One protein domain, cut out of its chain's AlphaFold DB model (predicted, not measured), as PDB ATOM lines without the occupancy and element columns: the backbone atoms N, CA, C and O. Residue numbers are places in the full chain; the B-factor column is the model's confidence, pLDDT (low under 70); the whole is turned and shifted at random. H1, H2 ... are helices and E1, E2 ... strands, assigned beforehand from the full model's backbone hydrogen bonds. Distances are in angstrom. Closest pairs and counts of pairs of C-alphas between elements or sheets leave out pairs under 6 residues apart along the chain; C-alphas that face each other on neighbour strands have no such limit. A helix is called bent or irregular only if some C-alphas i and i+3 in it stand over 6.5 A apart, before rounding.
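AT A GLANCE: This is residues 22 to 108 of the 108 residues of an uncharacterized protein of Bdellovibrionaceae bacterium (UniProt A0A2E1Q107). A single sheet of seven strands, strongly twisted, curls round one short helix, H1. The bent strands E3 and E7 pair with each other and join its two parts: E1 and E4 lie along E7, while the hairpin E5 and E6 is joined through E3, which also makes a hairpin with E2. The printed part has 87 residues, with elements in the order E1, E2, E3, H1, E4, E5, E6, E7, and is mostly strand. The sheet is branched and mixed, with E3 and E5 its one parallel pair. The whole is compact, with a radius of gyration of the C-alphas of 11.6 A and spans of 35 by 25 by 20 A.

HOW THE PARTS SIT: E1, residues 22 to 24, runs on into E2, residues 27 to 30, across a break of 2 residues, at 73 degrees. E2 forms an antiparallel hairpin with E3, residues 33 to 41; N 28 and O 35 are 3.0 A apart. E3 bends by 64 degrees at residue 38. The closest C-alphas of E3 and H1, residues 51 to 58, are those of Asp 39 and Ser 51, 6.3 A apart. In H1 every O i to N i+4 pair is within hydrogen-bond range. E4, residues 63 to 71, is antiparallel to E7, residues 99 to 107, with N 101 and O 70 at 2.8 A. E5, residues 77 to 80, is parallel to E3, with N 78 and O 36 at 2.8 A, and lies on the other side of E3 from E2 and E7. E5 and E6, residues 86 to 90, form an antiparallel hairpin, with N 79 and O 88 at 2.9 A. E7 is antiparallel to E3, with N 39 and O 100 at 2.8 A, and to E1, with N 23 and O 105 at 2.8 A. E1 and E3 lie on one side of E7, E4 on the other side. E4 and E6 are apart.

IN THESE COORDINATES: E1 begins at C-alpha 22, (-31.396, -6.289, -20.368). E2 is 9.6 A long and E3 20.4 A. H1 spans 10.7 A, from C-alpha 51 at (-44.961, -5.968, -27.371). E4 measures 21.6 A, E5 10.1 A and E6 11.0 A. E7 measures 22.3 A and ends at C-alpha 107, (-32.887, -3.020, -25.733).

THE WHOLE: The C-alphas of Gly 94 and Glu 108, the two farthest apart, are 35.5 A from each other. The printed part has no cut, and no link is long. The mean pLDDT of the printed part is 92.5, and no printed residue is under 70.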
ATOM      1  N   VAL A  22     -30.595  -5.069 -20.519       94.19
ATOM      2  CA  VAL A  22     -31.396  -6.289 -20.368       94.19
ATOM      3  C   VAL A  22     -32.404  -6.093 -19.246       94.19
ATOM      4  O   VAL A  22     -32.027  -5.833 -18.101       94.19
ATOM      5  N   PHE A  23     -33.678  -6.276 -19.564       94.62
ATOM      6  CA  PHE A  23     -34.776  -6.261 -18.607       94.62
ATOM      7  C   PHE A  23     -35.284  -7.686 -18.411       94.62
ATOM      8  O   PHE A  23     -35.604  -8.381 -19.374       94.62
ATOM      9  N   ASN A  24     -35.358  -8.118 -17.153       95.19
ATOM     10  CA  ASN A  24     -35.926  -9.409 -16.777       95.19
ATOM     11  C   ASN A  24     -37.313  -9.175 -16.182       95.19
ATOM     12  O   ASN A  24     -37.468  -8.293 -15.337       95.19
ATOM     13  N   SER A  25     -38.289  -9.959 -16.631       93.75
ATOM     14  CA  SER A  25     -39.715  -9.806 -16.329       93.75
ATOM     15  C   SER A  25     -40.180  -8.348 -16.485       93.75
ATOM     16  O   SER A  25     -40.622  -7.746 -15.503       93.75
ATOM     17  N   PRO A  26     -40.018  -7.741 -17.680       95.38
ATOM     18  CA  PRO A  26     -40.404  -6.354 -17.916       95.38
ATOM     19  C   PRO A  26     -41.891  -6.125 -17.605       95.38
ATOM     20  O   PRO A  26     -42.747  -6.968 -17.882       95.38
ATOM     21  N   THR A  27     -42.191  -4.959 -17.031       96.31
ATOM     22  CA  THR A  27     -43.556  -4.551 -16.676       96.31
ATOM     23  C   THR A  27     -43.815  -3.115 -17.102       96.31
ATOM     24  O   THR A  27     -42.886  -2.313 -17.161       96.31
ATOM     25  N   VAL A  28     -45.079  -2.782 -17.345       96.00
ATOM     26  CA  VAL A  28     -45.537  -1.402 -17.566       96.00
ATOM     27  C   VAL A  28     -46.475  -0.970 -16.446       96.00
ATOM     28  O   VAL A  28     -47.227  -1.779 -15.905       96.00
ATOM     29  N   VAL A  29     -46.433   0.311 -16.075       96.12
ATOM     30  CA  VAL A  29     -47.328   0.868 -15.053       96.12
ATOM     31  C   VAL A  29     -48.551   1.480 -15.728       96.12
ATOM     32  O   VAL A  29     -48.425   2.426 -16.500       96.12
ATOM     33  N   VAL A  30     -49.737   0.973 -15.393       96.25
ATOM     34  CA  VAL A  30     -51.030   1.483 -15.869       96.25
ATOM     35  C   VAL A  30     -51.861   1.849 -14.650       96.25
ATOM     36  O   VAL A  30     -52.041   1.020 -13.760       96.25
ATOM     37  N   ASP A  31     -52.291   3.109 -14.565       95.06
ATOM     38  CA  ASP A  31     -53.070   3.647 -13.438       95.06
ATOM     39  C   ASP A  31     -52.456   3.356 -12.050       95.06
ATOM     40  O   ASP A  31     -53.148   3.120 -11.062       95.06
ATOM     41  N   GLY A  32     -51.120   3.370 -11.969       96.25
ATOM     42  CA  GLY A  32     -50.370   3.107 -10.736       96.25
ATOM     43  C   GLY A  32     -50.162   1.626 -10.402       96.25
ATOM     44  O   GLY A  32     -49.583   1.323  -9.359       96.25
ATOM     45  N   VAL A  33     -50.580   0.705 -11.274       95.94
ATOM     46  CA  VAL A  33     -50.424  -0.745 -11.101       95.94
ATOM     47  C   VAL A  33     -49.423  -1.295 -12.121       95.94
ATOM     48  O   VAL A  33     -49.518  -1.014 -13.314       95.94
ATOM     49  N   SER A  34     -48.456  -2.089 -11.656       96.00
ATOM     50  CA  SER A  34     -47.486  -2.779 -12.517       96.00
ATOM     51  C   SER A  34     -48.137  -3.999 -13.175       96.00
ATOM     52  O   SER A  34     -48.704  -4.848 -12.487       96.00
ATOM     53  N   HIS A  35     -48.061  -4.062 -14.502       97.19
ATOM     54  CA  HIS A  35     -48.606  -5.130 -15.329       97.19
ATOM     55  C   HIS A  35     -47.482  -5.851 -16.067       97.19
ATOM     56  O   HIS A  35     -46.620  -5.207 -16.672       97.19
ATOM     57  N   LYS A  36     -47.518  -7.183 -16.069       96.31
ATOM     58  CA  LYS A  36     -46.647  -7.998 -16.928       96.31
ATOM     59  C   LYS A  36     -47.031  -7.824 -18.389       96.31
ATOM     60  O   LYS A  36     -48.211  -7.700 -18.707       96.31
ATOM     61  N   ILE A  37     -46.044  -7.831 -19.273       96.44
ATOM     62  CA  ILE A  37     -46.272  -7.588 -20.697       96.44
ATOM     63  C   ILE A  37     -46.578  -8.909 -21.398       96.44
ATOM     64  O   ILE A  37     -45.813  -9.864 -21.269       96.44
ATOM     65  N   ILE A  38     -47.686  -8.956 -22.130       95.50
ATOM     66  CA  ILE A  38     -48.152 -10.129 -22.875       95.50
ATOM     67  C   ILE A  38     -47.408 -10.228 -24.209       95.50
ATOM     68  O   ILE A  38     -47.282  -9.237 -24.924       95.50
ATOM     69  N   ASP A  39     -46.962 -11.435 -24.536       94.81
ATOM     70  CA  ASP A  39     -46.455 -11.847 -25.849       94.81
ATOM     71  C   ASP A  39     -47.542 -12.586 -26.650       94.81
ATOM     72  O   ASP A  39     -47.718 -12.340 -27.834       94.81
ATOM     73  N   GLU A  40     -48.346 -13.426 -25.989       94.44
ATOM     74  CA  GLU A  40     -49.399 -14.224 -26.634       94.44
ATOM     75  C   GLU A  40     -50.618 -14.394 -25.714       94.44
ATOM     76  O   GLU A  40     -50.471 -14.612 -24.503       94.44
ATOM     77  N   ASP A  41     -51.822 -14.352 -26.292       93.19
ATOM     78  CA  ASP A  41     -53.075 -14.758 -25.648       93.19
ATOM     79  C   ASP A  41     -53.563 -16.114 -26.171       93.19
ATOM     80  O   ASP A  41     -54.145 -16.225 -27.251       93.19
ATOM     81  N   THR A  42     -53.406 -17.146 -25.341       90.94
ATOM     82  CA  THR A  42     -53.708 -18.534 -25.727       90.94
ATOM     83  C   THR A  42     -55.201 -18.838 -25.882       90.94
ATOM     84  O   THR A  42     -55.552 -19.893 -26.412       90.94
ATOM     85  N   LEU A  43     -56.100 -17.959 -25.416       89.31
ATOM     86  CA  LEU A  43     -57.544 -18.156 -25.596       89.31
ATOM     87  C   LEU A  43     -58.047 -17.632 -26.937       89.31
ATOM     88  O   LEU A  43     -59.024 -18.170 -27.464       89.31
ATOM     89  N   TRP A  44     -57.430 -16.569 -27.448       84.44
ATOM     90  CA  TRP A  44     -57.847 -15.915 -28.688       84.44
ATOM     91  C   TRP A  44     -56.917 -16.207 -29.865       84.44
ATOM     92  O   TRP A  44     -57.303 -15.909 -30.991       84.44
ATOM     93  N   ASP A  45     -55.776 -16.865 -29.618       82.75
ATOM     94  CA  ASP A  45     -54.718 -17.093 -30.617       82.75
ATOM     95  C   ASP A  45     -54.198 -15.761 -31.192       82.75
ATOM     96  O   ASP A  45     -53.835 -15.645 -32.362       82.75
ATOM     97  N   ASP A  46     -54.207 -14.727 -30.341       88.19
ATOM     98  CA  ASP A  46     -53.716 -13.395 -30.664       88.19
ATOM     99  C   ASP A  46     -52.245 -13.286 -30.252       88.19
ATOM    100  O   ASP A  46     -51.882 -13.479 -29.085       88.19
ATOM    101  N   TRP A  47     -51.413 -12.930 -31.227       88.44
ATOM    102  CA  TRP A  47     -49.977 -12.740 -31.063       88.44
ATOM    103  C   TRP A  47     -49.656 -11.253 -30.929       88.44
ATOM    104  O   TRP A  47     -50.029 -10.437 -31.776       88.44
ATOM    105  N   TYR A  48     -48.929 -10.908 -29.872       90.81
ATOM    106  CA  TYR A  48     -48.438  -9.565 -29.583       90.81
ATOM    107  C   TYR A  48     -46.923  -9.490 -29.816       90.81
ATOM    108  O   TYR A  48     -46.185  -8.942 -29.000       90.81
ATOM    109  N   ASP A  49     -46.453 -10.000 -30.960       79.81
ATOM    110  CA  ASP A  49     -45.028 -10.099 -31.343       79.81
ATOM    111  C   ASP A  49     -44.258  -8.759 -31.264       79.81
ATOM    112  O   ASP A  49     -43.020  -8.705 -31.183       79.81
ATOM    113  N   GLU A  50     -44.995  -7.646 -31.288       90.25
ATOM    114  CA  GLU A  50     -44.471  -6.283 -31.215       90.25
ATOM    115  C   GLU A  50     -44.470  -5.695 -29.792       90.25
ATOM    116  O   GLU A  50     -43.912  -4.613 -29.595       90.25
ATOM    117  N   SER A  51     -44.967  -6.412 -28.776       94.62
ATOM    118  CA  SER A  51     -44.961  -5.968 -27.371       94.62
ATOM    119  C   SER A  51     -43.560  -5.615 -26.876       94.62
ATOM    120  O   SER A  51     -43.353  -4.620 -26.178       94.62
ATOM    121  N   ALA A  52     -42.563  -6.396 -27.292       94.50
ATOM    122  CA  ALA A  52     -41.163  -6.131 -26.996       94.50
ATOM    123  C   ALA A  52     -40.674  -4.807 -27.617       94.50
ATOM    124  O   ALA A  52     -39.947  -4.040 -26.986       94.50
ATOM    125  N   MET A  53     -41.097  -4.509 -28.849       94.75
ATOM    126  CA  MET A  53     -40.750  -3.244 -29.504       94.75
ATOM    127  C   MET A  53     -41.400  -2.066 -28.789       94.75
ATOM    128  O   MET A  53     -40.728  -1.065 -28.538       94.75
ATOM    129  N   GLY A  54     -42.676  -2.208 -28.428       95.44
ATOM    130  CA  GLY A  54     -43.400  -1.206 -27.661       95.44
ATOM    131  C   GLY A  54     -42.715  -0.885 -26.332       95.44
ATOM    132  O   GLY A  54     -42.512   0.285 -26.015       95.44
ATOM    133  N   PHE A  55     -42.280  -1.912 -25.595       96.12
ATOM    134  CA  PHE A  55     -41.572  -1.726 -24.328       96.12
ATOM    135  C   PHE A  55     -40.252  -0.962 -24.488       96.12
ATOM    136  O   PHE A  55     -40.050   0.040 -23.808       96.12
ATOM    137  N   CYS A  56     -39.368  -1.378 -25.406       94.81
ATOM    138  CA  CYS A  56     -38.095  -0.674 -25.596       94.81
ATOM    139  C   CYS A  56     -38.316   0.798 -25.983       94.81
ATOM    140  O   CYS A  56     -37.647   1.673 -25.436       94.81
ATOM    141  N   ARG A  57     -39.300   1.092 -26.849       93.50
ATOM    142  CA  ARG A  57     -39.629   2.474 -27.237       93.50
ATOM    143  C   ARG A  57     -40.087   3.331 -26.059       93.50
ATOM    144  O   ARG A  57     -39.666   4.483 -25.981       93.50
ATOM    145  N   LEU A  58     -40.917   2.794 -25.159       93.00
ATOM    146  CA  LEU A  58     -41.331   3.493 -23.934       93.00
ATOM    147  C   LEU A  58     -40.133   3.863 -23.057       93.00
ATOM    148  O   LEU A  58     -40.067   4.970 -22.529       93.00
ATOM    149  N   GLU A  59     -39.175   2.944 -22.947       92.62
ATOM    150  CA  GLU A  59     -37.954   3.130 -22.164       92.62
ATOM    151  C   GLU A  59     -36.893   3.980 -22.897       92.62
ATOM    152  O   GLU A  59     -35.859   4.316 -22.323       92.62
ATOM    153  N   GLY A  60     -37.154   4.386 -24.147       92.50
ATOM    154  CA  GLY A  60     -36.265   5.239 -24.940       92.50
ATOM    155  C   GLY A  60     -35.127   4.501 -25.652       92.50
ATOM    156  O   GLY A  60     -34.157   5.143 -26.050       92.50
ATOM    157  N   PHE A  61     -35.258   3.187 -25.824       91.69
ATOM    158  CA  PHE A  61     -34.293   2.307 -26.480       91.69
ATOM    159  C   PHE A  61     -34.868   1.691 -27.771       91.69
ATOM    160  O   PHE A  61     -36.083   1.641 -27.989       91.69
ATOM    161  N   GLU A  62     -34.003   1.155 -28.623       90.31
ATOM    162  CA  GLU A  62     -34.363   0.296 -29.752       90.31
ATOM    163  C   GLU A  62     -34.414  -1.179 -29.313       90.31
ATOM    164  O   GLU A  62     -33.725  -1.595 -28.388       90.31
ATOM    165  N   LYS A  63     -35.257  -2.010 -29.943       89.56
ATOM    166  CA  LYS A  63     -35.318  -3.446 -29.614       89.56
ATOM    167  C   LYS A  63     -34.074  -4.154 -30.148       89.56
ATOM    168  O   LYS A  63     -33.845  -4.159 -31.356       89.56
ATOM    169  N   ALA A  64     -33.349  -4.846 -29.275       87.38
ATOM    170  CA  ALA A  64     -32.300  -5.767 -29.688       87.38
ATOM    171  C   ALA A  64     -32.884  -7.146 -30.047       87.38
ATOM    172  O   ALA A  64     -34.010  -7.496 -29.689       87.38
ATOM    173  N   GLY A  65     -32.104  -7.976 -30.744       82.25
ATOM    174  CA  GLY A  65     -32.569  -9.253 -31.306       82.25
ATOM    175  C   GLY A  65     -32.966 -10.351 -30.305       82.25
ATOM    176  O   GLY A  65     -33.323 -11.442 -30.744       82.25
ATOM    177  N   LEU A  66     -32.897 -10.106 -28.991       83.81
ATOM    178  CA  LEU A  66     -33.223 -11.097 -27.964       83.81
ATOM    179  C   LEU A  66     -34.498 -10.720 -27.203       83.81
ATOM    180  O   LEU A  66     -34.590  -9.681 -26.546       83.81
ATOM    181  N   THR A  67     -35.475 -11.613 -27.265       91.31
ATOM    182  CA  THR A  67     -36.722 -11.572 -26.503       91.31
ATOM    183  C   THR A  67     -37.102 -13.010 -26.176       91.31
ATOM    184  O   THR A  67     -36.951 -13.889 -27.025       91.31
ATOM    185  N   SER A  68     -37.566 -13.264 -24.957       93.19
ATOM    186  CA  SER A  68     -38.116 -14.563 -24.575       93.19
ATOM    187  C   SER A  68     -39.412 -14.392 -23.805       93.19
ATOM    188  O   SER A  68     -39.529 -13.474 -22.992       93.19
ATOM    189  N   ALA A  69     -40.338 -15.321 -24.013       93.81
ATOM    190  CA  ALA A  69     -41.594 -15.390 -23.290       93.81
ATOM    191  C   ALA A  69     -41.684 -16.683 -22.471       93.81
ATOM    192  O   ALA A  69     -41.073 -17.704 -22.805       93.81
ATOM    193  N   ILE A  70     -42.423 -16.630 -21.367       94.25
ATOM    194  CA  ILE A  70     -42.751 -17.790 -20.530       94.25
ATOM    195  C   ILE A  70     -44.248 -17.823 -20.283       94.25
ATOM    196  O   ILE A  70     -44.921 -16.801 -20.369       94.25
ATOM    197  N   LYS A  71     -44.767 -18.991 -19.908       93.38
ATOM    198  CA  LYS A  71     -46.153 -19.088 -19.468       93.38
ATOM    199  C   LYS A  71     -46.364 -18.242 -18.207       93.38
ATOM    200  O   LYS A  71     -45.666 -18.428 -17.208       93.38
ATOM    201  N   GLY A  72     -47.303 -17.304 -18.276       87.50
ATOM    202  CA  GLY A  72     -47.616 -16.367 -17.207       87.50
ATOM    203  C   GLY A  72     -48.434 -17.033 -16.106       87.50
ATOM    204  O   GLY A  72     -49.561 -17.457 -16.337       87.50
ATOM    205  N   TRP A  73     -47.881 -17.078 -14.893       81.19
ATOM    206  CA  TRP A  73     -48.536 -17.710 -13.740       81.19
ATOM    207  C   TRP A  73     -49.531 -16.775 -13.034       81.19
ATOM    208  O   TRP A  73     -50.601 -17.211 -12.632       81.19
ATOM    209  N   GLU A  74     -49.208 -15.480 -12.909       83.94
ATOM    210  CA  GLU A  74     -50.035 -14.475 -12.214       83.94
ATOM    211  C   GLU A  74     -49.917 -13.104 -12.894       83.94
ATOM    212  O   GLU A  74     -48.813 -12.724 -13.282       83.94
ATOM    213  N   GLY A  75     -51.034 -12.377 -13.027       80.62
ATOM    214  CA  GLY A  75     -51.114 -10.989 -13.519       80.62
ATOM    215  C   GLY A  75     -51.587 -10.018 -12.438       80.62
ATOM    216  O   GLY A  75     -51.821 -10.463 -11.322       80.62
ATOM    217  N   PRO A  76     -51.739  -8.716 -12.721       95.06
ATOM    218  CA  PRO A  76     -52.374  -8.229 -13.937       95.06
ATOM    219  C   PRO A  76     -51.406  -8.095 -15.118       95.06
ATOM    220  O   PRO A  76     -50.187  -8.020 -14.948       95.06
ATOM    221  N   TYR A  77     -51.966  -8.102 -16.324       95.94
ATOM    222  CA  TYR A  77     -51.233  -8.177 -17.585       95.94
ATOM    223  C   TYR A  77     -51.608  -7.029 -18.522       95.94
ATOM    224  O   TYR A  77     -52.727  -6.521 -18.467       95.94
ATOM    225  N   ALA A  78     -50.693  -6.639 -19.399       96.75
ATOM    226  CA  ALA A  78     -50.907  -5.605 -20.398       96.75
ATOM    227  C   ALA A  78     -50.372  -6.049 -21.759       96.75
ATOM    228  O   ALA A  78     -49.293  -6.632 -21.851       96.75
ATOM    229  N   ALA A  79     -51.115  -5.734 -22.811       95.94
ATOM    230  CA  ALA A  79     -50.660  -5.847 -24.187       95.94
ATOM    231  C   ALA A  79     -50.217  -4.472 -24.692       95.94
ATOM    232  O   ALA A  79     -50.898  -3.468 -24.443       95.94
ATOM    233  N   LEU A  80     -49.094  -4.437 -25.404       96.50
ATOM    234  CA  LEU A  80     -48.549  -3.224 -26.002       96.50
ATOM    235  C   LEU A  80     -48.665  -3.290 -27.525       96.50
ATOM    236  O   LEU A  80     -48.500  -4.355 -28.119       96.50
ATOM    237  N   ASP A  81     -48.913  -2.148 -28.161       94.25
ATOM    238  CA  ASP A  81     -48.659  -1.998 -29.592       94.25
ATOM    239  C   ASP A  81     -47.177  -1.692 -29.872       94.25
ATOM    240  O   ASP A  81     -46.362  -1.457 -28.976       94.25
ATOM    241  N   ARG A  82     -46.831  -1.650 -31.160       92.44
ATOM    242  CA  ARG A  82     -45.475  -1.379 -31.654       92.44
ATOM    243  C   ARG A  82     -44.893  -0.034 -31.242       92.44
ATOM    244  O   ARG A  82     -43.679   0.146 -31.338       92.44
ATOM    245  N   ASP A  83     -45.762   0.920 -30.923       92.81
ATOM    246  CA  ASP A  83     -45.425   2.305 -30.611       92.81
ATOM    247  C   ASP A  83     -45.291   2.496 -29.090       92.81
ATOM    248  O   ASP A  83     -44.869   3.560 -28.639       92.81
ATOM    249  N   GLY A  84     -45.568   1.444 -28.310       93.88
ATOM    250  CA  GLY A  84     -45.462   1.440 -26.857       93.88
ATOM    251  C   GLY A  84     -46.752   1.836 -26.152       93.88
ATOM    252  O   GLY A  84     -46.738   2.071 -24.947       93.88
ATOM    253  N   ASN A  85     -47.881   1.912 -26.855       95.31
ATOM    254  CA  ASN A  85     -49.154   2.192 -26.205       95.31
ATOM    255  C   ASN A  85     -49.743   0.910 -25.624       95.31
ATOM    256  O   ASN A  85     -49.738  -0.143 -26.259       95.31
ATOM    257  N   VAL A  86     -50.318   1.016 -24.429       96.44
ATOM    258  CA  VAL A  86     -51.128  -0.058 -23.849       96.44
ATOM    259  C   VAL A  86     -52.451  -0.133 -24.604       96.44
ATOM    260  O   VAL A  86     -53.229   0.820 -24.586       96.44
ATOM    261  N   ILE A  87     -52.709  -1.270 -25.248       95.44
ATOM    262  CA  ILE A  87     -53.925  -1.499 -26.045       95.44
ATOM    263  C   ILE A  87     -54.964  -2.351 -25.318       95.44
ATOM    264  O   ILE A  87     -56.155  -2.257 -25.611       95.44
ATOM    265  N   ALA A  88     -54.530  -3.153 -24.347       94.69
ATOM    266  CA  ALA A  88     -55.411  -3.922 -23.482       94.69
ATOM    267  C   ALA A  88     -54.750  -4.170 -22.125       94.69
ATOM    268  O   ALA A  88     -53.532  -4.328 -22.033       94.69
ATOM    269  N   THR A  89     -55.572  -4.243 -21.081       96.12
ATOM    270  CA  THR A  89     -55.173  -4.727 -19.760       96.12
ATOM    271  C   THR A  89     -56.087  -5.863 -19.332       96.12
ATOM    272  O   THR A  89     -57.276  -5.892 -19.656       96.12
ATOM    273  N   PHE A  90     -55.522  -6.813 -18.599       94.62
ATOM    274  CA  PHE A  90     -56.228  -7.987 -18.114       94.62
ATOM    275  C   PHE A  90     -55.972  -8.140 -16.616       94.62
ATOM    276  O   PHE A  90     -54.811  -8.161 -16.195       94.62
ATOM    277  N   PRO A  91     -57.029  -8.247 -15.794       93.50
ATOM    278  CA  PRO A  91     -56.862  -8.474 -14.369       93.50
ATOM    279  C   PRO A  91     -56.259  -9.856 -14.117       93.50
ATOM    280  O   PRO A  91     -56.298 -10.744 -14.972       93.50
ATOM    281  N   HIS A  92     -55.735 -10.046 -12.911       90.19
ATOM    282  CA  HIS A  92     -55.286 -11.352 -12.450       90.19
ATOM    283  C   HIS A  92     -56.414 -12.393 -12.522       90.19
ATOM    284  O   HIS A  92     -56.254 -13.504 -13.033       90.19
ATOM    285  N   GLU A  93     -57.576 -12.016 -11.991       90.25
ATOM    286  CA  GLU A  93     -58.703 -12.903 -11.773       90.25
ATOM    287  C   GLU A  93     -59.244 -13.428 -13.107       90.25
ATOM    288  O   GLU A  93     -59.650 -12.668 -13.984       90.25
ATOM    289  N   GLY A  94     -59.267 -14.754 -13.250       84.88
ATOM    290  CA  GLY A  94     -59.784 -15.423 -14.446       84.88
ATOM    291  C   GLY A  94     -58.815 -15.493 -15.630       84.88
ATOM    292  O   GLY A  94     -59.200 -16.040 -16.657       84.88
ATOM    293  N   ASN A  95     -57.575 -15.005 -15.492       89.75
ATOM    294  CA  ASN A  95     -56.552 -15.064 -16.547       89.75
ATOM    295  C   ASN A  95     -55.278 -15.828 -16.137       89.75
ATOM    296  O   ASN A  95     -54.241 -15.700 -16.785       89.75
ATOM    297  N   LEU A  96     -55.347 -16.633 -15.073       86.25
ATOM    298  CA  LEU A  96     -54.271 -17.551 -14.687       86.25
ATOM    299  C   LEU A  96     -53.910 -18.461 -15.863       86.25
ATOM    300  O   LEU A  96     -54.806 -19.024 -16.496       86.25
ATOM    301  N   ASP A  97     -52.614 -18.621 -16.140       86.50
ATOM    302  CA  ASP A  97     -52.095 -19.501 -17.195       86.50
ATOM    303  C   ASP A  97     -52.586 -19.185 -18.626       86.50
ATOM    304  O   ASP A  97     -52.348 -19.983 -19.540       86.50
ATOM    305  N   ARG A  98     -53.252 -18.040 -18.838       91.31
ATOM    306  CA  ARG A  98     -53.813 -17.633 -20.136       91.31
ATOM    307  C   ARG A  98     -52.765 -17.072 -21.090       91.31
ATOM    308  O   ARG A  98     -52.891 -17.253 -22.298       91.31
ATOM    309  N   PHE A  99     -51.774 -16.363 -20.568       94.88
ATOM    310  CA  PHE A  99     -50.849 -15.589 -21.390       94.88
ATOM    311  C   PHE A  99     -49.463 -16.218 -21.421       94.88
ATOM    312  O   PHE A  99     -49.013 -16.785 -20.420       94.88
ATOM    313  N   TYR A 100     -48.757 -16.049 -22.535       94.88
ATOM    314  CA  TYR A 100     -47.300 -16.004 -22.489       94.88
ATOM    315  C   TYR A 100     -46.888 -14.560 -22.217       94.88
ATOM    316  O   TYR A 100     -47.354 -13.643 -22.887       94.88
ATOM    317  N   GLU A 101     -46.067 -14.349 -21.193       94.56
ATOM    318  CA  GLU A 101     -45.549 -13.034 -20.816       94.56
ATOM    319  C   GLU A 101     -44.073 -12.917 -21.183       94.56
ATOM    320  O   GLU A 101     -43.319 -13.893 -21.096       94.56
ATOM    321  N   LEU A 102     -43.644 -11.709 -21.544       95.25
ATOM    322  CA  LEU A 102     -42.235 -11.413 -21.766       95.25
ATOM    323  C   LEU A 102     -41.450 -11.645 -20.470       95.25
ATOM    324  O   LEU A 102     -41.665 -10.986 -19.454       95.25
ATOM    325  N   SER A 103     -40.511 -12.589 -20.513       95.38
ATOM    326  CA  SER A 103     -39.629 -12.928 -19.394       95.38
ATOM    327  C   SER A 103     -38.285 -12.223 -19.481       95.38
ATOM    328  O   SER A 103     -37.667 -11.950 -18.454       95.38
ATOM    329  N   GLN A 104     -37.830 -11.912 -20.690       95.38
ATOM    330  CA  GLN A 104     -36.612 -11.151 -20.907       95.38
ATOM    331  C   GLN A 104     -36.697 -10.374 -22.212       95.38
ATOM    332  O   GLN A 104     -37.150 -10.894 -23.234       95.38
ATOM    333  N   ILE A 105     -36.190  -9.146 -22.180       94.88
ATOM    334  CA  ILE A 105     -35.971  -8.327 -23.363       94.88
ATOM    335  C   ILE A 105     -34.637  -7.597 -23.262       94.88
ATOM    336  O   ILE A 105     -34.245  -7.139 -22.190       94.88
ATOM    337  N   THR A 106     -33.933  -7.509 -24.385       94.69
ATOM    338  CA  THR A 106     -32.750  -6.658 -24.527       94.69
ATOM    339  C   THR A 106     -33.102  -5.458 -25.404       94.69
ATOM    340  O   THR A 106     -33.699  -5.637 -26.467       94.69
ATOM    341  N   CYS A 107     -32.730  -4.257 -24.975       93.94
ATOM    342  CA  CYS A 107     -32.887  -3.020 -25.733       93.94
ATOM    343  C   CYS A 107     -31.526  -2.320 -25.910       93.94
ATOM    344  O   CYS A 107     -30.639  -2.521 -25.083       93.94
ATOM    345  N   GLU A 108     -31.346  -1.528 -26.965       91.06
ATOM    346  CA  GLU A 108     -30.118  -0.789 -27.315       91.06
ATOM    347  C   GLU A 108     -30.341   0.723 -27.336       91.06
ATOM    348  O   GLU A 108     -31.386   1.179 -27.845       91.06
TER     349      GLU A 108